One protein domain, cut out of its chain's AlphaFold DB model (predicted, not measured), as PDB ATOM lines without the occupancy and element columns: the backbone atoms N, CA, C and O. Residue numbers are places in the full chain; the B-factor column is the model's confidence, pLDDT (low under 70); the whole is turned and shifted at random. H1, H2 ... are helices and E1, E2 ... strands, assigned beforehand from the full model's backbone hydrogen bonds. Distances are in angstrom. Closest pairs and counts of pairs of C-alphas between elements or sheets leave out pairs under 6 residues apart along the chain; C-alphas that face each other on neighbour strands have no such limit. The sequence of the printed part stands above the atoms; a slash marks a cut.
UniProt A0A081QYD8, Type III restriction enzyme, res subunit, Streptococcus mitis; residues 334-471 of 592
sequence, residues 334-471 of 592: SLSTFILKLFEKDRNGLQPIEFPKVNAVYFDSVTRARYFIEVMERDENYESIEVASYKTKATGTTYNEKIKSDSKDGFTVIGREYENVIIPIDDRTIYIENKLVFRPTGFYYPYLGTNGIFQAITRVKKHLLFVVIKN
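Overview. This is residues 334 to 471 of the 592 residues of the protein "Type III restriction enzyme, res subunit" of Streptococcus mitis (UniProt A0A081QYD8). A strongly twisted sheet of four parallel strands forms the core, with H2 packed on one face and H3 on the other, H1 lying toward the E1 and E6 side of H3's face. A small hairpin, E4 and E5, packs on H3 and H1 through E5, and the long link 387 to 417 reaches out to Ala 394 at one end of the longest axis. The 138 printed residues include three named helices and six named strands, in the order H1 E1 H2 E2 E3 E4 E5 H3 E6; the main sheet's order is E1 E6 E3 E2, and the class is mixed. The whole is compact, with a radius of gyration of the C-alphas of 15.0 A and spans of 50 by 38 by 33 A.

Along the chain. Find C-alpha 334 at (376.554, 119.679, 192.645); from there H1 runs 14.5 A to residue 343. E1 takes residues 358 to 363, 17.2 A, and H2 residues 366 to 379, 19.9 A, beginning at (402.337, 105.120, 195.181). E2 is residues 382 to 386, E3 residues 418 to 425, 18.6 A, E4 residues 429 to 432, E5 residues 435 to 438, and H3 residues 449 to 457, 12.6 A. E6, residues 460 to 469, bends by 80 degrees at residue 463 and ends at (396.731, 105.329, 192.028).

Arrangement. Begin at E6, an inner strand with E1 and E3 as its parallel neighbours: N 361 of E1 and O 466 of E6 are within hydrogen-bond range at 2.9 A, and so are N 423 of E3 and O 465 of E6 at 2.9 A. E3 and E2 are parallel too, with N 383 and O 420 at 2.9 A. H2 is over E6 and E3 at a height of 8.7 A over the sheet, along the strands; E1, H2 and E2 form a split strand-helix-strand unit, two parallel strands with a helix between them in the chain and E6 and E3 between them in the sheet, with a right-handed crossover. On the opposite face, H3 is over E2 and only just over E3, with 3 C-alphas on E3; its closest C-alphas to E2 are Ala 456 and Ile 385, 5.6 A. H1 is on the same face as H3, and the two are close but not clearly touching, C-alphas 339 and 457 being 7.5 A apart. In the hairpin E4 and E5, N 430 and O 437 are 2.9 A apart; the closest C-alphas of E5 and H3 are Phe 438 and Thr 450, 4.8 A. In H1, H2 and H3 every O i to N i+4 pair is within hydrogen-bond range.

Size, cuts and confidence. The two C-alphas farthest apart, Gln 351 and Ala 394, are 50.2 A apart. The printed part has no cut; the links H1 to E1 and E2 to E3 are long. In the latter, residues 390 to 391 pair antiparallel with 398 to 399. The mean pLDDT of the printed part is 91.8, and residue 415 is under 70.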
ATOM      1  N   SER A 334     375.468 120.173 193.498       86.38
ATOM      2  CA  SER A 334     376.554 119.679 192.645       86.38
ATOM      3  C   SER A 334     377.309 118.535 193.322       86.38
ATOM      4  O   SER A 334     377.334 117.415 192.802       86.38
ATOM      5  N   LEU A 335     377.838 118.748 194.527       87.25
ATOM      6  CA  LEU A 335     378.546 117.719 195.286       87.25
ATOM      7  C   LEU A 335     377.622 116.552 195.632       87.25
ATOM      8  O   LEU A 335     377.995 115.395 195.439       87.25
ATOM      9  N   SER A 336     376.398 116.822 196.094       85.00
ATOM     10  CA  SER A 336     375.433 115.765 196.413       85.00
ATOM     11  C   SER A 336     375.138 114.902 195.181       85.00
ATOM     12  O   SER A 336     375.195 113.675 195.261       85.00
ATOM     13  N   THR A 337     374.885 115.513 194.026       89.25
ATOM     14  CA  THR A 337     374.622 114.799 192.768       89.25
ATOM     15  C   THR A 337     375.833 113.990 192.314       89.25
ATOM     16  O   THR A 337     375.675 112.819 191.952       89.25
ATOM     17  N   PHE A 338     377.037 114.565 192.397       93.00
ATOM     18  CA  PHE A 338     378.282 113.872 192.077       93.00
ATOM     19  C   PHE A 338     378.454 112.617 192.937       93.00
ATOM     20  O   PHE A 338     378.647 111.524 192.407       93.00
ATOM     21  N   ILE A 339     378.327 112.745 194.260       91.25
ATOM     22  CA  ILE A 339     378.501 111.632 195.203       91.25
ATOM     23  C   ILE A 339     377.506 110.515 194.894       91.25
ATOM     24  O   ILE A 339     377.888 109.351 194.793       91.25
ATOM     25  N   LEU A 340     376.228 110.845 194.703       90.44
ATOM     26  CA  LEU A 340     375.212 109.829 194.440       90.44
ATOM     27  C   LEU A 340     375.465 109.091 193.117       90.44
ATOM     28  O   LEU A 340     375.251 107.880 193.060       90.44
ATOM     29  N   LYS A 341     375.954 109.788 192.084       92.25
ATOM     30  CA  LYS A 341     376.334 109.180 190.799       92.25
ATOM     31  C   LYS A 341     377.624 108.371 190.852       92.25
ATOM     32  O   LYS A 341     377.722 107.369 190.151       92.25
ATOM     33  N   LEU A 342     378.584 108.777 191.677       94.88
ATOM     34  CA  LEU A 342     379.820 108.032 191.899       94.88
ATOM     35  C   LEU A 342     379.534 106.668 192.545       94.88
ATOM     36  O   LEU A 342     380.149 105.673 192.181       94.88
ATOM     37  N   PHE A 343     378.600 106.596 193.496       93.81
ATOM     38  CA  PHE A 343     378.263 105.326 194.149       93.81
ATOM     39  C   PHE A 343     377.332 104.436 193.322       93.81
ATOM     40  O   PHE A 343     377.387 103.216 193.482       93.81
ATOM     41  N   GLU A 344     376.498 105.016 192.455       92.62
ATOM     42  CA  GLU A 344     375.516 104.296 191.639       92.62
ATOM     43  C   GLU A 344     375.327 104.984 190.273       92.62
ATOM     44  O   GLU A 344     374.628 105.998 190.145       92.62
ATOM     45  N   LYS A 345     375.960 104.435 189.226       89.38
ATOM     46  CA  LYS A 345     376.036 105.086 187.899       89.38
ATOM     47  C   LYS A 345     374.660 105.309 187.263       89.38
ATOM     48  O   LYS A 345     374.396 106.345 186.641       89.38
ATOM     49  N   ASP A 346     373.769 104.341 187.428       86.62
ATOM     50  CA  ASP A 346     372.425 104.283 186.855       86.62
ATOM     51  C   ASP A 346     371.349 104.904 187.753       86.62
ATOM     52  O   ASP A 346     370.158 104.810 187.455       86.62
ATOM     53  N   ARG A 347     371.749 105.633 188.803       86.56
ATOM     54  CA  ARG A 347     370.802 106.342 189.663       86.56
ATOM     55  C   ARG A 347     369.925 107.306 188.866       86.56
ATOM     56  O   ARG A 347     370.427 108.216 188.198       86.56
ATOM     57  N   ASN A 348     368.614 107.105 188.953       81.44
ATOM     58  CA  ASN A 348     367.608 107.881 188.234       81.44
ATOM     59  C   ASN A 348     367.219 109.164 188.987       81.44
ATOM     60  O   ASN A 348     367.490 109.304 190.177       81.44
ATOM     61  N   GLY A 349     366.569 110.096 188.285       77.00
ATOM     62  CA  GLY A 349     366.015 111.320 188.881       77.00
ATOM     63  C   GLY A 349     367.016 112.453 189.126       77.00
ATOM     64  O   GLY A 349     366.636 113.466 189.695       77.00
ATOM     65  N   LEU A 350     368.270 112.307 188.687       83.81
ATOM     66  CA  LEU A 350     369.298 113.346 188.788       83.81
ATOM     67  C   LEU A 350     369.472 114.067 187.449       83.81
ATOM     68  O   LEU A 350     369.534 113.418 186.395       83.81
ATOM     69  N   GLN A 351     369.586 115.395 187.492       80.56
ATOM     70  CA  GLN A 351     369.910 116.194 186.315       80.56
ATOM     71  C   GLN A 351     371.431 116.362 186.181       80.56
ATOM     72  O   GLN A 351     372.132 116.480 187.183       80.56
ATOM     73  N   PRO A 352     371.963 116.336 184.950       83.12
ATOM     74  CA  PRO A 352     373.343 116.707 184.688       83.12
ATOM     75  C   PRO A 352     373.548 118.183 184.953       83.12
ATOM     76  O   PRO A 352     372.803 119.007 184.430       83.12
ATOM     77  N   ILE A 353     374.603 118.444 185.703       87.38
ATOM     78  CA  ILE A 353     375.075 119.752 186.128       87.38
ATOM     79  C   ILE A 353     376.607 119.726 186.137       87.38
ATOM     80  O   ILE A 353     377.217 118.647 186.056       87.38
ATOM     81  N   GLU A 354     377.228 120.895 186.220       88.88
ATOM     82  CA  GLU A 354     378.670 121.016 186.398       88.88
ATOM     83  C   GLU A 354     379.090 120.626 187.820       88.88
ATOM     84  O   GLU A 354     378.351 120.813 188.787       88.88
ATOM     85  N   PHE A 355     380.312 120.103 187.947       92.56
ATOM     86  CA  PHE A 355     380.905 119.709 189.228       92.56
ATOM     87  C   PHE A 355     382.195 120.499 189.507       92.56
ATOM     88  O   PHE A 355     383.274 119.907 189.572       92.56
ATOM     89  N   PRO A 356     382.128 121.838 189.654       89.12
ATOM     90  CA  PRO A 356     383.312 122.704 189.734       89.12
ATOM     91  C   PRO A 356     384.183 122.437 190.970       89.12
ATOM     92  O   PRO A 356     385.384 122.693 190.960       89.12
ATOM     93  N   LYS A 357     383.582 121.887 192.028       91.44
ATOM     94  CA  LYS A 357     384.235 121.566 193.302       91.44
ATOM     95  C   LYS A 357     384.968 120.219 193.310       91.44
ATOM     96  O   LYS A 357     385.595 119.881 194.312       91.44
ATOM     97  N   VAL A 358     384.886 119.435 192.232       96.06
ATOM     98  CA  VAL A 358     385.446 118.078 192.174       96.06
ATOM     99  C   VAL A 358     386.569 117.984 191.151       96.06
ATOM    100  O   VAL A 358     386.407 118.358 189.992       96.06
ATOM    101  N   ASN A 359     387.698 117.406 191.557       97.25
ATOM    102  CA  ASN A 359     388.833 117.162 190.676       97.25
ATOM    103  C   ASN A 359     389.461 115.781 190.926       97.25
ATOM    104  O   ASN A 359     389.231 115.141 191.954       97.25
ATOM    105  N   ALA A 360     390.262 115.303 189.976       97.81
ATOM    106  CA  ALA A 360     390.963 114.032 190.076       97.81
ATOM    107  C   ALA A 360     392.341 114.077 189.410       97.81
ATOM    108  O   ALA A 360     392.497 114.552 188.283       97.81
ATOM    109  N   VAL A 361     393.329 113.482 190.071       97.94
ATOM    110  CA  VAL A 361     394.695 113.303 189.565       97.94
ATOM    111  C   VAL A 361     395.060 111.822 189.535       97.94
ATOM    112  O   VAL A 361     394.649 111.053 190.403       97.94
ATOM    113  N   TYR A 362     395.832 111.414 188.525       98.44
ATOM    114  CA  TYR A 362     396.281 110.032 188.358       98.44
ATOM    115  C   TYR A 362     397.774 109.893 188.660       98.44
ATOM    116  O   TYR A 362     398.596 110.652 188.143       98.44
ATOM    117  N   PHE A 363     398.135 108.856 189.412       98.19
ATOM    118  CA  PHE A 363     399.515 108.473 189.681       98.19
ATOM    119  C   PHE A 363     399.761 107.001 189.358       98.19
ATOM    120  O   PHE A 363     399.043 106.109 189.798       98.19
ATOM    121  N   ASP A 364     400.861 106.726 188.662       96.81
ATOM    122  CA  ASP A 364     401.335 105.351 188.446       96.81
ATOM    123  C   ASP A 364     402.269 104.863 189.576       96.81
ATOM    124  O   ASP A 364     402.601 103.683 189.681       96.81
ATOM    125  N   SER A 365     402.696 105.775 190.459       97.12
ATOM    126  CA  SER A 365     403.606 105.513 191.578       97.12
ATOM    127  C   SER A 365     402.961 105.898 192.906       97.12
ATOM    128  O   SER A 365     402.651 107.067 193.129       97.12
ATOM    129  N   VAL A 366     402.844 104.921 193.812       96.12
ATOM    130  CA  VAL A 366     402.337 105.120 195.181       96.12
ATOM    131  C   VAL A 366     403.189 106.148 195.933       96.12
ATOM    132  O   VAL A 366     402.653 107.018 196.607       96.12
ATOM    133  N   THR A 367     404.517 106.105 195.782       97.06
ATOM    134  CA  THR A 367     405.432 107.045 196.450       97.06
ATOM    135  C   THR A 367     405.214 108.485 195.992       97.06
ATOM    136  O   THR A 367     405.188 109.388 196.820       97.06
ATOM    137  N   ARG A 368     405.019 108.713 194.685       97.75
ATOM    138  CA  ARG A 368     404.729 110.062 194.169       97.75
ATOM    139  C   ARG A 368     403.357 110.559 194.612       97.75
ATOM    140  O   ARG A 368     403.229 111.734 194.924       97.75
ATOM    141  N   ALA A 369     402.369 109.667 194.662       97.88
ATOM    142  CA  ALA A 369     401.044 109.999 195.168       97.88
ATOM    143  C   ALA A 369     401.095 110.421 196.643       97.88
ATOM    144  O   ALA A 369     400.548 111.459 196.982       97.88
ATOM    145  N   ARG A 370     401.814 109.677 197.497       97.88
ATOM    146  CA  ARG A 370     402.025 110.038 198.913       97.88
ATOM    147  C   ARG A 370     402.645 111.420 199.069       97.88
ATOM    148  O   ARG A 370     402.084 112.249 199.769       97.88
ATOM    149  N   TYR A 371     403.739 111.678 198.353       97.31
ATOM    150  CA  TYR A 371     404.394 112.984 198.378       97.31
ATOM    151  C   TYR A 371     403.452 114.113 197.933       97.31
ATOM    152  O   TYR A 371     403.430 115.177 198.536       97.31
ATOM    153  N   PHE A 372     402.641 113.879 196.896       98.00
ATOM    154  CA  PHE A 372     401.639 114.850 196.464       98.00
ATOM    155  C   PHE A 372     400.583 115.107 197.548       98.00
ATOM    156  O   PHE A 372     400.274 116.261 197.812       98.00
ATOM    157  N   ILE A 373     400.069 114.060 198.202       98.06
ATOM    158  CA  ILE A 373     399.100 114.202 199.301       98.06
ATOM    159  C   ILE A 373     399.704 115.040 200.439       98.06
ATOM    160  O   ILE A 373     399.069 115.992 200.872       98.06
ATOM    161  N   GLU A 374     400.941 114.752 200.854       96.88
ATOM    162  CA  GLU A 374     401.648 115.510 201.902       96.88
ATOM    163  C   GLU A 374     401.813 116.997 201.543       96.88
ATOM    164  O   GLU A 374     401.657 117.867 202.398       96.88
ATOM    165  N   VAL A 375     402.113 117.302 200.276       96.81
ATOM    166  CA  VAL A 375     402.202 118.685 199.784       96.81
ATOM    167  C   VAL A 375     400.844 119.379 199.860       96.81
ATOM    168  O   VAL A 375     400.774 120.495 200.357       96.81
ATOM    169  N   MET A 376     399.764 118.725 199.429       97.25
ATOM    170  CA  MET A 376     398.422 119.318 199.472       97.25
ATOM    171  C   MET A 376     397.914 119.531 200.907       97.25
ATOM    172  O   MET A 376     397.242 120.522 201.177       97.25
ATOM    173  N   GLU A 377     398.228 118.625 201.835       95.88
ATOM    174  CA  GLU A 377     397.896 118.804 203.255       95.88
ATOM    175  C   GLU A 377     398.641 120.004 203.852       95.88
ATOM    176  O   GLU A 377     398.048 120.818 204.557       95.88
ATOM    177  N   ARG A 378     399.938 120.143 203.544       95.12
ATOM    178  CA  ARG A 378     400.790 121.204 204.096       95.12
ATOM    179  C   ARG A 378     400.524 122.578 203.479       95.12
ATOM    180  O   ARG A 378     400.494 123.562 204.211       95.12
ATOM    181  N   ASP A 379     400.399 122.641 202.156       94.50
ATOM    182  CA  ASP A 379     400.440 123.900 201.402       94.50
ATOM    183  C   ASP A 379     399.039 124.397 201.006       94.50
ATOM    184  O   ASP A 379     398.855 125.592 200.808       94.50
ATOM    185  N   GLU A 380     398.045 123.502 200.928       92.12
ATOM    186  CA  GLU A 380     396.696 123.797 200.410       92.12
ATOM    187  C   GLU A 380     395.576 123.430 201.411       92.12
ATOM    188  O   GLU A 380     394.389 123.418 201.068       92.12
ATOM    189  N   ASN A 381     395.943 123.115 202.661       93.62
ATOM    190  CA  ASN A 381     395.026 122.798 203.765       93.62
ATOM    191  C   ASN A 381     394.020 121.673 203.440       93.62
ATOM    192  O   ASN A 381     392.849 121.726 203.824       93.62
ATOM    193  N   TYR A 382     394.449 120.665 202.677       96.38
ATOM    194  CA  TYR A 382     393.631 119.479 202.434       96.38
ATOM    195  C   TYR A 382     393.697 118.494 203.597       96.38
ATOM    196  O   TYR A 382     394.714 118.355 204.265       96.38
ATOM    197  N   GLU A 383     392.624 117.730 203.768       96.31
ATOM    198  CA  GLU A 383     392.546 116.637 204.733       96.31
ATOM    199  C   GLU A 383     392.432 115.303 203.995       96.31
ATOM    200  O   GLU A 383     391.452 115.042 203.288       96.31
ATOM    201  N   SER A 384     393.452 114.449 204.125       97.62
ATOM    202  CA  SER A 384     393.438 113.117 203.520       97.62
ATOM    203  C   SER A 384     392.610 112.151 204.358       97.62
ATOM    204  O   SER A 384     392.904 111.918 205.534       97.62
ATOM    205  N   ILE A 385     391.589 111.548 203.746       97.25
ATOM    206  CA  ILE A 385     390.697 110.600 204.415       97.25
ATOM    207  C   ILE A 385     390.635 109.295 203.618       97.25
ATOM    208  O   ILE A 385     390.257 109.272 202.447       97.25
ATOM    209  N   GLU A 386     390.973 108.190 204.278       97.00
ATOM    210  CA  GLU A 386     391.027 106.853 203.690       97.00
ATOM    211  C   GLU A 386     390.123 105.853 204.417       97.00
ATOM    212  O   GLU A 386     389.636 106.073 205.529       97.00
ATOM    213  N   VAL A 387     389.919 104.691 203.801       95.56
ATOM    214  CA  VAL A 387     389.276 103.560 204.472       95.56
ATOM    215  C   VAL A 387     390.198 103.045 205.586       95.56
ATOM    216  O   VAL A 387     391.385 102.811 205.367       95.56
ATOM    217  N   ALA A 388     389.656 102.856 206.791       93.69
ATOM    218  CA  ALA A 388     390.440 102.533 207.982       93.69
ATOM    219  C   ALA A 388     391.250 101.233 207.841       93.69
ATOM    220  O   ALA A 388     390.748 100.228 207.326       93.69
ATOM    221  N   SER A 389     392.470 101.220 208.378       93.75
ATOM    222  CA  SER A 389     393.222  99.984 208.614       93.75
ATOM    223  C   SER A 389     392.640  99.241 209.818       93.75
ATOM    224  O   SER A 389     392.141  99.856 210.765       93.75
ATOM    225  N   TYR A 390     392.760  97.916 209.843       92.25
ATOM    226  CA  TYR A 390     392.413  97.110 211.013       92.25
ATOM    227  C   TYR A 390     393.634  96.343 211.515       92.25
ATOM    228  O   TYR A 390     394.219  95.558 210.777       92.25
ATOM    229  N   LYS A 391     394.012  96.549 212.780       91.62
ATOM    230  CA  LYS A 391     395.105  95.815 213.426       91.62
ATOM    231  C   LYS A 391     394.541  94.826 214.439       91.62
ATOM    232  O   LYS A 391     393.868  95.212 215.395       91.62
ATOM    233  N   THR A 392     394.833  93.550 214.237       88.06
ATOM    234  CA  THR A 392     394.422  92.485 215.161       88.06
ATOM    235  C   THR A 392     395.126  92.621 216.509       88.06
ATOM    236  O   THR A 392     396.324  92.891 216.582       88.06
ATOM    237  N   LYS A 393     394.389  92.384 217.600       85.88
ATOM    238  CA  LYS A 393     394.961  92.427 218.957       85.88
ATOM    239  C   LYS A 393     395.900  91.250 219.241       85.88
ATOM    240  O   LYS A 393     396.899  91.435 219.919       85.88
ATOM    241  N   ALA A 394     395.563  90.059 218.742       85.62
ATOM    242  CA  ALA A 394     396.282  88.826 219.064       85.62
ATOM    243  C   ALA A 394     397.601  88.677 218.293       85.62
ATOM    244  O   ALA A 394     398.618  88.343 218.891       85.62
ATOM    245  N   THR A 395     397.596  88.920 216.977       86.75
ATOM    246  CA  THR A 395     398.778  88.706 216.120       86.75
ATOM    247  C   THR A 395     399.486  90.001 215.731       86.75
ATOM    248  O   THR A 395     400.599  89.955 215.218       86.75
ATOM    249  N   GLY A 396     398.859  91.165 215.942       87.25
ATOM    250  CA  GLY A 396     399.402  92.456 215.518       87.25
ATOM    251  C   GLY A 396     399.398  92.668 214.001       87.25
ATOM    252  O   GLY A 396     399.930  93.675 213.540       87.25
ATOM    253  N   THR A 397     398.802  91.752 213.232       88.69
ATOM    254  CA  THR A 397     398.672  91.839 211.773       88.69
ATOM    255  C   THR A 397     397.759  93.001 211.399       88.69
ATOM    256  O   THR A 397     396.647  93.100 211.932       88.69
ATOM    257  N   THR A 398     398.226  93.846 210.481       90.31
ATOM    258  CA  THR A 398     397.452  94.942 209.892       90.31
ATOM    259  C   THR A 398     396.799  94.476 208.595       90.31
ATOM    260  O   THR A 398     397.444  93.886 207.734       90.31
ATOM    261  N   TYR A 399     395.512  94.754 208.466       91.81
ATOM    262  CA  TYR A 399     394.710  94.557 207.270       91.81
ATOM    263  C   TYR A 399     394.277  95.912 206.721       91.81
ATOM    264  O   TYR A 399     394.082  96.857 207.493       91.81
ATOM    265  N   ASN A 400     394.096  95.986 205.403       93.25
ATOM    266  CA  ASN A 400     393.747  97.209 204.689       93.25
ATOM    267  C   ASN A 400     394.661  98.396 205.029       93.25
ATOM    268  O   ASN A 400     394.188  99.434 205.480       93.25
ATOM    269  N   GLU A 401     395.972  98.244 204.841       93.12
ATOM    270  CA  GLU A 401     396.900  99.358 205.046       93.12
ATOM    271  C   GLU A 401     396.505 100.563 204.182       93.12
ATOM    272  O   GLU A 401     396.259 100.434 202.978       93.12
ATOM    273  N   LYS A 402     396.413 101.736 204.809       95.25
ATOM    274  CA  LYS A 402     396.203 103.002 204.107       95.25
ATOM    275  C   LYS A 402     397.353 103.269 203.140       95.25
ATOM    276  O   LYS A 402     398.501 102.890 203.396       95.25
ATOM    277  N   ILE A 403     397.050 103.943 202.038       94.12
ATOM    278  CA  ILE A 403     398.049 104.461 201.111       94.12
ATOM    279  C   ILE A 403     398.984 105.373 201.890       94.12
ATOM    280  O   ILE A 403     400.186 105.126 201.862       94.12
ATOM    281  N   LYS A 404     398.468 106.349 202.632       93.81
ATOM    282  CA  LYS A 404     399.227 107.198 203.549       93.81
ATOM    283  C   LYS A 404     398.831 106.858 204.992       93.81
ATOM    284  O   LYS A 404     397.670 106.899 205.383       93.81
ATOM    285  N   SER A 405     399.807 106.426 205.789       89.19
ATOM    286  CA  SER A 405     399.555 105.772 207.085       89.19
ATOM    287  C   SER A 405     398.880 106.663 208.129       89.19
ATOM    288  O   SER A 405     398.174 106.155 208.999       89.19
ATOM    289  N   ASP A 406     399.114 107.968 208.052       91.19
ATOM    290  CA  ASP A 406     398.621 109.010 208.951       91.19
ATOM    291  C   ASP A 406     397.373 109.730 208.416       91.19
ATOM    292  O   ASP A 406     396.838 110.591 209.109       91.19
ATOM    293  N   SER A 407     396.858 109.357 207.237       94.81
ATOM    294  CA  SER A 407     395.562 109.854 206.762       94.81
ATOM    295  C   SER A 407     394.458 109.532 207.766       94.81
ATOM    296  O   SER A 407     394.444 108.460 208.391       94.81
ATOM    297  N   LYS A 408     393.486 110.433 207.896       94.88
ATOM    298  CA  LYS A 408     392.288 110.217 208.712       94.88
ATOM    299  C   LYS A 408     391.433 109.098 208.115       94.88
ATOM    300  O   LYS A 408     391.701 108.595 207.024       94.88
ATOM    301  N   ASP A 409     390.424 108.639 208.844       93.50
ATOM    302  CA  ASP A 409     389.495 107.641 208.321       93.50
ATOM    303  C   ASP A 409     388.078 107.844 208.817       93.50
ATOM    304  O   ASP A 409     387.801 108.680 209.676       93.50
ATOM    305  N   GLY A 410     387.183 107.026 208.265       86.50
ATOM    306  CA  GLY A 410     385.776 107.025 208.603       86.50
ATOM    307  C   GLY A 410     385.501 107.045 210.101       86.50
ATOM    308  O   GLY A 410     384.492 107.625 210.443       86.50
ATOM    309  N   PHE A 411     386.336 106.495 210.994       86.38
ATOM    310  CA  PHE A 411     386.106 106.535 212.444       86.38
ATOM    311  C   PHE A 411     386.563 107.830 213.122       86.38
ATOM    312  O   PHE A 411     386.027 108.145 214.183       86.38
ATOM    313  N   THR A 412     387.519 108.564 212.548       85.75
ATOM    314  CA  THR A 412     388.099 109.784 213.145       85.75
ATOM    315  C   THR A 412     387.474 111.083 212.628       85.75
ATOM    316  O   THR A 412     387.633 112.128 213.255       85.75
ATOM    317  N   VAL A 413     386.747 111.032 211.506       83.00
ATOM    318  CA  VAL A 413     386.184 112.222 210.830       83.00
ATOM    319  C   VAL A 413     384.680 112.428 211.034       83.00
ATOM    320  O   VAL A 413     384.104 113.366 210.494       83.00
ATOM    321  N   ILE A 414     383.996 111.555 211.772       76.00
ATOM    322  CA  ILE A 414     382.530 111.638 211.911       76.00
ATOM    323  C   ILE A 414     382.112 112.858 212.706       76.00
ATOM    324  O   ILE A 414     382.818 113.291 213.612       76.00
ATOM    325  N   GLY A 415     380.954 113.408 212.348       69.50
ATOM    326  CA  GLY A 415     380.453 114.659 212.909       69.50
ATOM    327  C   GLY A 415     381.281 115.887 212.512       69.50
ATOM    328  O   GLY A 415     380.895 117.003 212.839       69.50
ATOM    329  N   ARG A 416     382.391 115.706 211.783       78.94
ATOM    330  CA  ARG A 416     383.268 116.779 211.313       78.94
ATOM    331  C   ARG A 416     383.078 117.025 209.823       78.94
ATOM    332  O   ARG A 416     382.539 116.181 209.097       78.94
ATOM    333  N   GLU A 417     383.526 118.192 209.398       80.06
ATOM    334  CA  GLU A 417     383.538 118.658 208.017       80.06
ATOM    335  C   GLU A 417     384.845 119.411 207.769       80.06
ATOM    336  O   GLU A 417     385.405 119.993 208.696       80.06
ATOM    337  N   TYR A 418     385.326 119.382 206.532       85.50
ATOM    338  CA  TYR A 418     386.580 120.004 206.121       85.50
ATOM    339  C   TYR A 418     386.349 120.812 204.850       85.50
ATOM    340  O   TYR A 418     385.582 120.397 203.978       85.50
ATOM    341  N   GLU A 419     387.032 121.949 204.728       85.44
ATOM    342  CA  GLU A 419     386.978 122.756 203.506       85.44
ATOM    343  C   GLU A 419     387.429 121.929 202.300       85.44
ATOM    344  O   GLU A 419     386.688 121.789 201.326       85.44
ATOM    345  N   ASN A 420     388.592 121.291 202.422       93.00
ATOM    346  CA  ASN A 420     389.261 120.592 201.336       93.00
ATOM    347  C   ASN A 420     389.529 119.134 201.738       93.00
ATOM    348  O   ASN A 420     390.164 118.870 202.758       93.00
ATOM    349  N   VAL A 421     389.060 118.169 200.944       95.75
ATOM    350  CA  VAL A 421     389.197 116.730 201.231       95.75
ATOM    351  C   VAL A 421     389.912 116.016 200.091       95.75
ATOM    352  O   VAL A 421     389.526 116.140 198.926       95.75
ATOM    353  N   ILE A 422     390.923 115.216 200.438       98.31
ATOM    354  CA  ILE A 422     391.587 114.283 199.519       98.31
ATOM    355  C   ILE A 422     391.112 112.866 199.789       98.31
ATOM    356  O   ILE A 422     391.161 112.390 200.923       98.31
ATOM    357  N   ILE A 423     390.751 112.163 198.717       98.00
ATOM    358  CA  ILE A 423     390.376 110.750 198.740       98.00
ATOM    359  C   ILE A 423     391.394 109.949 197.918       98.00
ATOM    360  O   ILE A 423     391.300 109.901 196.684       98.00
ATOM    361  N   PRO A 424     392.390 109.327 198.572       97.88
ATOM    362  CA  PRO A 424     393.283 108.375 197.928       97.88
ATOM    363  C   PRO A 424     392.516 107.109 197.524       97.88
ATOM    364  O   PRO A 424     391.820 106.504 198.338       97.88
ATOM    365  N   ILE A 425     392.639 106.700 196.260       95.88
ATOM    366  CA  ILE A 425     391.983 105.503 195.718       95.88
ATOM    367  C   ILE A 425     392.995 104.677 194.936       95.88
ATOM    368  O   ILE A 425     393.699 105.205 194.081       95.88
ATOM    369  N   ASP A 426     393.024 103.370 195.170       95.94
ATOM    370  CA  ASP A 426     393.817 102.411 194.406       95.94
ATOM    371  C   ASP A 426     392.943 101.282 193.830       95.94
ATOM    372  O   ASP A 426     391.734 101.442 193.638       95.94
ATOM    373  N   ASP A 427     393.559 100.151 193.494       95.38
ATOM    374  CA  ASP A 427     392.925  98.968 192.906       95.38
ATOM    375  C   ASP A 427     391.928  98.253 193.837       95.38
ATOM    376  O   ASP A 427     391.172  97.391 193.380       95.38
ATOM    377  N   ARG A 428     391.852  98.638 195.117       96.50
ATOM    378  CA  ARG A 428     390.822  98.150 196.045       96.50
ATOM    379  C   ARG A 428     389.438  98.701 195.723       96.50
ATOM    380  O   ARG A 428     388.448  98.093 196.120       96.50
ATOM    381  N   THR A 429     389.334  99.820 195.012       97.25
ATOM    382  CA  THR A 429     388.045 100.406 194.623       97.25
ATOM    383  C   THR A 429     387.692 100.010 193.197       97.25
ATOM    384  O   THR A 429     388.443 100.289 192.267       97.25
ATOM    385  N   ILE A 430     386.528  99.399 193.000       97.12
ATOM    386  CA  ILE A 430     386.054  98.962 191.681       97.12
ATOM    387  C   ILE A 430     384.557  99.221 191.520       97.12
ATOM    388  O   ILE A 430     383.856  99.456 192.504       97.12
ATOM    389  N   TYR A 431     384.049  99.104 190.295       96.56
ATOM    390  CA  TYR A 431     382.612  98.993 190.060       96.56
ATOM    391  C   TYR A 431     382.183  97.531 189.918       96.56
ATOM    392  O   TYR A 431     382.810  96.749 189.207       96.56
ATOM    393  N   ILE A 432     381.079  97.169 190.567       95.81
ATOM    394  CA  ILE A 432     380.372  95.896 190.378       95.81
ATOM    395  C   ILE A 432     378.912  96.246 190.119       95.81
ATOM    396  O   ILE A 432     378.308  96.920 190.946       95.81
ATOM    397  N   GLU A 433     378.355  95.818 188.983       92.88
ATOM    398  CA  GLU A 433     376.940  96.064 188.644       92.88
ATOM    399  C   GLU A 433     376.539  97.543 188.830       92.88
ATOM    400  O   GLU A 433     375.585  97.863 189.531       92.88
ATOM    401  N   ASN A 434     377.324  98.461 188.248       92.69
ATOM    402  CA  ASN A 434     377.163  99.923 188.350       92.69
ATOM    403  C   ASN A 434     377.338 100.540 189.749       92.69
ATOM    404  O   ASN A 434     377.199 101.759 189.883       92.69
ATOM    405  N   LYS A 435     377.700  99.753 190.768       95.06
ATOM    406  CA  LYS A 435     377.906 100.224 192.142       95.06
ATOM    407  C   LYS A 435     379.373 100.259 192.522       95.06
ATOM    408  O   LYS A 435     380.115  99.320 192.229       95.06
ATOM    409  N   LEU A 436     379.791 101.335 193.182       96.00
ATOM    410  CA  LEU A 436     381.149 101.458 193.701       96.00
ATOM    411  C   LEU A 436     381.330 100.515 194.895       96.00
ATOM    412  O   LEU A 436     380.546 100.536 195.844       96.00
ATOM    413  N   VAL A 437     382.372  99.692 194.862       96.56
ATOM    414  CA  VAL A 437     382.684  98.712 195.905       96.56
ATOM    415  C   VAL A 437     384.149  98.827 196.294       96.56
ATOM    416  O   VAL A 437     385.031  98.796 195.437       96.56
ATOM    417  N   PHE A 438     384.410  98.902 197.598       96.00
ATOM    418  CA  PHE A 438     385.757  98.787 198.146       96.00
ATOM    419  C   PHE A 438     386.030  97.355 198.612       96.00
ATOM    420  O   PHE A 438     385.297  96.807 199.439       96.00
ATOM    421  N   ARG A 439     387.105  96.760 198.102       94.56
ATOM    422  CA  ARG A 439     387.596  95.425 198.441       94.56
ATOM    423  C   ARG A 439     388.839  95.554 199.327       94.56
ATOM    424  O   ARG A 439     389.941  95.712 198.806       94.56
ATOM    425  N   PRO A 440     388.682  95.507 200.659       90.75
ATOM    426  CA  PRO A 440     389.804  95.637 201.580       90.75
ATOM    427  C   PRO A 440     390.788  94.476 201.411       90.75
ATOM    428  O   PRO A 440     390.404  93.355 201.069       90.75
ATOM    429  N   THR A 441     392.064  94.723 201.697       88.00
ATOM    430  CA  THR A 441     393.080  93.666 201.698       88.00
ATOM    431  C   THR A 441     393.070  92.899 203.018       88.00
ATOM    432  O   THR A 441     393.162  93.485 204.099       88.00
ATOM    433  N   GLY A 442     393.011  91.567 202.926       81.25
ATOM    434  CA  GLY A 442     393.079  90.661 204.074       81.25
ATOM    435  C   GLY A 442     391.787  89.910 204.383       81.25
ATOM    436  O   GLY A 442     390.690  90.414 204.184       81.25
ATOM    437  N   PHE A 443     391.928  88.691 204.909       76.81
ATOM    438  CA  PHE A 443     390.803  87.782 205.167       76.81
ATOM    439  C   PHE A 443     389.925  88.175 206.362       76.81
ATOM    440  O   PHE A 443     388.790  87.720 206.455       76.81
ATOM    441  N   TYR A 444     390.443  88.985 207.287       82.88
ATOM    442  CA  TYR A 444     389.776  89.309 208.548       82.88
ATOM    443  C   TYR A 444     389.664  90.827 208.722       82.88
ATOM    444  O   TYR A 444     390.281  91.429 209.601       82.88
ATOM    445  N   TYR A 445     388.909  91.455 207.820       89.06
ATOM    446  CA  TYR A 445     388.630  92.889 207.841       89.06
ATOM    447  C   TYR A 445     387.178  93.155 208.286       89.06
ATOM    448  O   TYR A 445     386.254  92.849 207.532       89.06
ATOM    449  N   PRO A 446     386.947  93.712 209.494       90.06
ATOM    450  CA  PRO A 446     385.611  93.806 210.091       90.06
ATOM    451  C   PRO A 446     384.825  95.070 209.704       90.06
ATOM    452  O   PRO A 446     383.730  95.295 210.221       90.06
ATOM    453  N   TYR A 447     385.366  95.931 208.839       92.81
ATOM    454  CA  TYR A 447     384.739  97.212 208.511       92.81
ATOM    455  C   TYR A 447     384.065  97.204 207.138       92.81
ATOM    456  O   TYR A 447     384.437  96.469 206.220       92.81
ATOM    457  N   LEU A 448     383.072  98.075 206.988       92.38
ATOM    458  CA  LEU A 448     382.342  98.321 205.752       92.38
ATOM    459  C   LEU A 448     383.129  99.319 204.898       92.38
ATOM    460  O   LEU A 448     382.927 100.529 204.986       92.38
ATOM    461  N   GLY A 449     384.049  98.816 204.073       93.06
ATOM    462  CA  GLY A 449     384.968  99.659 203.301       93.06
ATOM    463  C   GLY A 449     384.276 100.670 202.378       93.06
ATOM    464  O   GLY A 449     384.638 101.843 202.375       93.06
ATOM    465  N   THR A 450     383.229 100.250 201.655       93.56
ATOM    466  CA  THR A 450     382.440 101.139 200.782       93.56
ATOM    467  C   THR A 450     381.773 102.265 201.576       93.56
ATOM    468  O   THR A 450     381.816 103.421 201.159       93.56
ATOM    469  N   ASN A 451     381.220 101.953 202.754       91.69
ATOM    470  CA  ASN A 451     380.660 102.963 203.650       91.69
ATOM    471  C   ASN A 451     381.757 103.903 204.162       91.69
ATOM    472  O   ASN A 451     381.516 105.097 204.281       91.69
ATOM    473  N   GLY A 452     382.972 103.397 204.400       92.50
ATOM    474  CA  GLY A 452     384.144 104.209 204.728       92.50
ATOM    475  C   GLY A 452     384.464 105.260 203.661       92.50
ATOM    476  O   GLY A 452     384.664 106.422 204.006       92.50
ATOM    477  N   ILE A 453     384.431 104.893 202.373       93.31
ATOM    478  CA  ILE A 453     384.595 105.856 201.267       93.31
ATOM    479  C   ILE A 453     383.457 106.879 201.274       93.31
ATOM    480  O   ILE A 453     383.705 108.077 201.159       93.31
ATOM    481  N   PHE A 454     382.209 106.427 201.430       91.25
ATOM    482  CA  PHE A 454     381.052 107.326 201.455       91.25
ATOM    483  C   PHE A 454     381.168 108.333 202.605       91.25
ATOM    484  O   PHE A 454     380.956 109.532 202.421       91.25
ATOM    485  N   GLN A 455     381.585 107.856 203.778       88.44
ATOM    486  CA  GLN A 455     381.848 108.684 204.946       88.44
ATOM    487  C   GLN A 455     382.972 109.680 204.728       88.44
ATOM    488  O   GLN A 455     382.845 110.789 205.222       88.44
ATOM    489  N   ALA A 456     384.036 109.307 204.018       91.88
ATOM    490  CA  ALA A 456     385.158 110.188 203.723       91.88
ATOM    491  C   ALA A 456     384.757 111.308 202.753       91.88
ATOM    492  O   ALA A 456     384.960 112.486 203.039       91.88
ATOM    493  N   ILE A 457     384.111 110.949 201.640       91.56
ATOM    494  CA  ILE A 457     383.706 111.908 200.604       91.56
ATOM    495  C   ILE A 457     382.672 112.901 201.143       91.56
ATOM    496  O   ILE A 457     382.723 114.083 200.830       91.56
ATOM    497  N   THR A 458     381.753 112.449 201.998       86.88
ATOM    498  CA  THR A 458     380.724 113.321 202.584       86.88
ATOM    499  C   THR A 458     381.263 114.288 203.647       86.88
ATOM    500  O   THR A 458     380.462 114.941 204.306       86.88
ATOM    501  N   ARG A 459     382.581 114.422 203.848       85.88
ATOM    502  CA  ARG A 459     383.159 115.426 204.768       85.88
ATOM    503  C   ARG A 459     383.523 116.745 204.103       85.88
ATOM    504  O   ARG A 459     383.831 117.686 204.822       85.88
ATOM    505  N   VAL A 460     383.489 116.812 202.777       87.44
ATOM    506  CA  VAL A 460     383.892 118.002 202.023       87.44
ATOM    507  C   VAL A 460     382.846 119.118 202.074       87.44
ATOM    508  O   VAL A 460     381.649 118.840 201.962       87.44
ATOM    509  N   LYS A 461     383.319 120.363 202.198       81.62
ATOM    510  CA  LYS A 461     382.550 121.600 201.990       81.62
ATOM    511  C   LYS A 461     382.856 122.225 200.613       81.62
ATOM    512  O   LYS A 461     381.978 122.324 199.757       81.62
ATOM    513  N   LYS A 462     384.136 122.518 200.343       85.06
ATOM    514  CA  LYS A 462     384.580 123.302 199.175       85.06
ATOM    515  C   LYS A 462     385.239 122.481 198.074       85.06
ATOM    516  O   LYS A 462     384.774 122.536 196.941       85.06
ATOM    517  N   HIS A 463     386.306 121.731 198.353       92.25
ATOM    518  CA  HIS A 463     387.077 121.062 197.294       92.25
ATOM    519  C   HIS A 463     387.287 119.571 197.555       92.25
ATOM    520  O   HIS A 463     387.877 119.171 198.557       92.25
ATOM    521  N   LEU A 464     386.820 118.736 196.622       96.00
ATOM    522  CA  LEU A 464     386.971 117.284 196.649       96.00
ATOM    523  C   LEU A 464     388.001 116.847 195.605       96.00
ATOM    524  O   LEU A 464     387.757 116.956 194.402       96.00
ATOM    525  N   LEU A 465     389.126 116.299 196.058       98.25
ATOM    526  CA  LEU A 465     390.201 115.831 195.188       98.25
ATOM    527  C   LEU A 465     390.395 114.317 195.303       98.25
ATOM    528  O   LEU A 465     390.760 113.788 196.351       98.25
ATOM    529  N   PHE A 466     390.231 113.609 194.191       98.62
ATOM    530  CA  PHE A 466     390.584 112.195 194.097       98.62
ATOM    531  C   PHE A 466     392.045 112.025 193.679       98.62
ATOM    532  O   PHE A 466     392.459 112.507 192.624       98.62
ATOM    533  N   VAL A 467     392.819 111.283 194.471       98.56
ATOM    534  CA  VAL A 467     394.182 110.863 194.113       98.56
ATOM    535  C   VAL A 467     394.124 109.394 193.718       98.56
ATOM    536  O   VAL A 467     394.145 108.508 194.572       98.56
ATOM    537  N   VAL A 468     394.003 109.133 192.415       98.44
ATOM    538  CA  VAL A 468     393.800 107.784 191.874       98.44
ATOM    539  C   VAL A 468     395.138 107.147 191.515       98.44
ATOM    540  O   VAL A 468     395.912 107.689 190.726       98.44
ATOM    541  N   ILE A 469     395.422 105.976 192.076       98.38
ATOM    542  CA  ILE A 469     396.731 105.329 192.028       98.38
ATOM    543  C   ILE A 469     396.602 103.990 191.322       98.38
ATOM    544  O   ILE A 469     395.918 103.090 191.802       98.38
ATOM    545  N   LYS A 470     397.259 103.847 190.168       97.62
ATOM    546  CA  LYS A 470     397.261 102.620 189.346       97.62
ATOM    547  C   LYS A 470     395.872 102.082 188.953       97.62
ATOM    548  O   LYS A 470     395.776 100.987 188.407       97.62
ATOM    549  N   ASN A 471     394.806 102.855 189.154       97.38
ATOM    550  CA  ASN A 471     393.433 102.466 188.846       97.38
ATOM    551  C   ASN A 471     392.865 103.338 187.719       97.38
ATOM    552  O   ASN A 471     392.154 104.320 187.935       97.38
TER     553      ASN A 471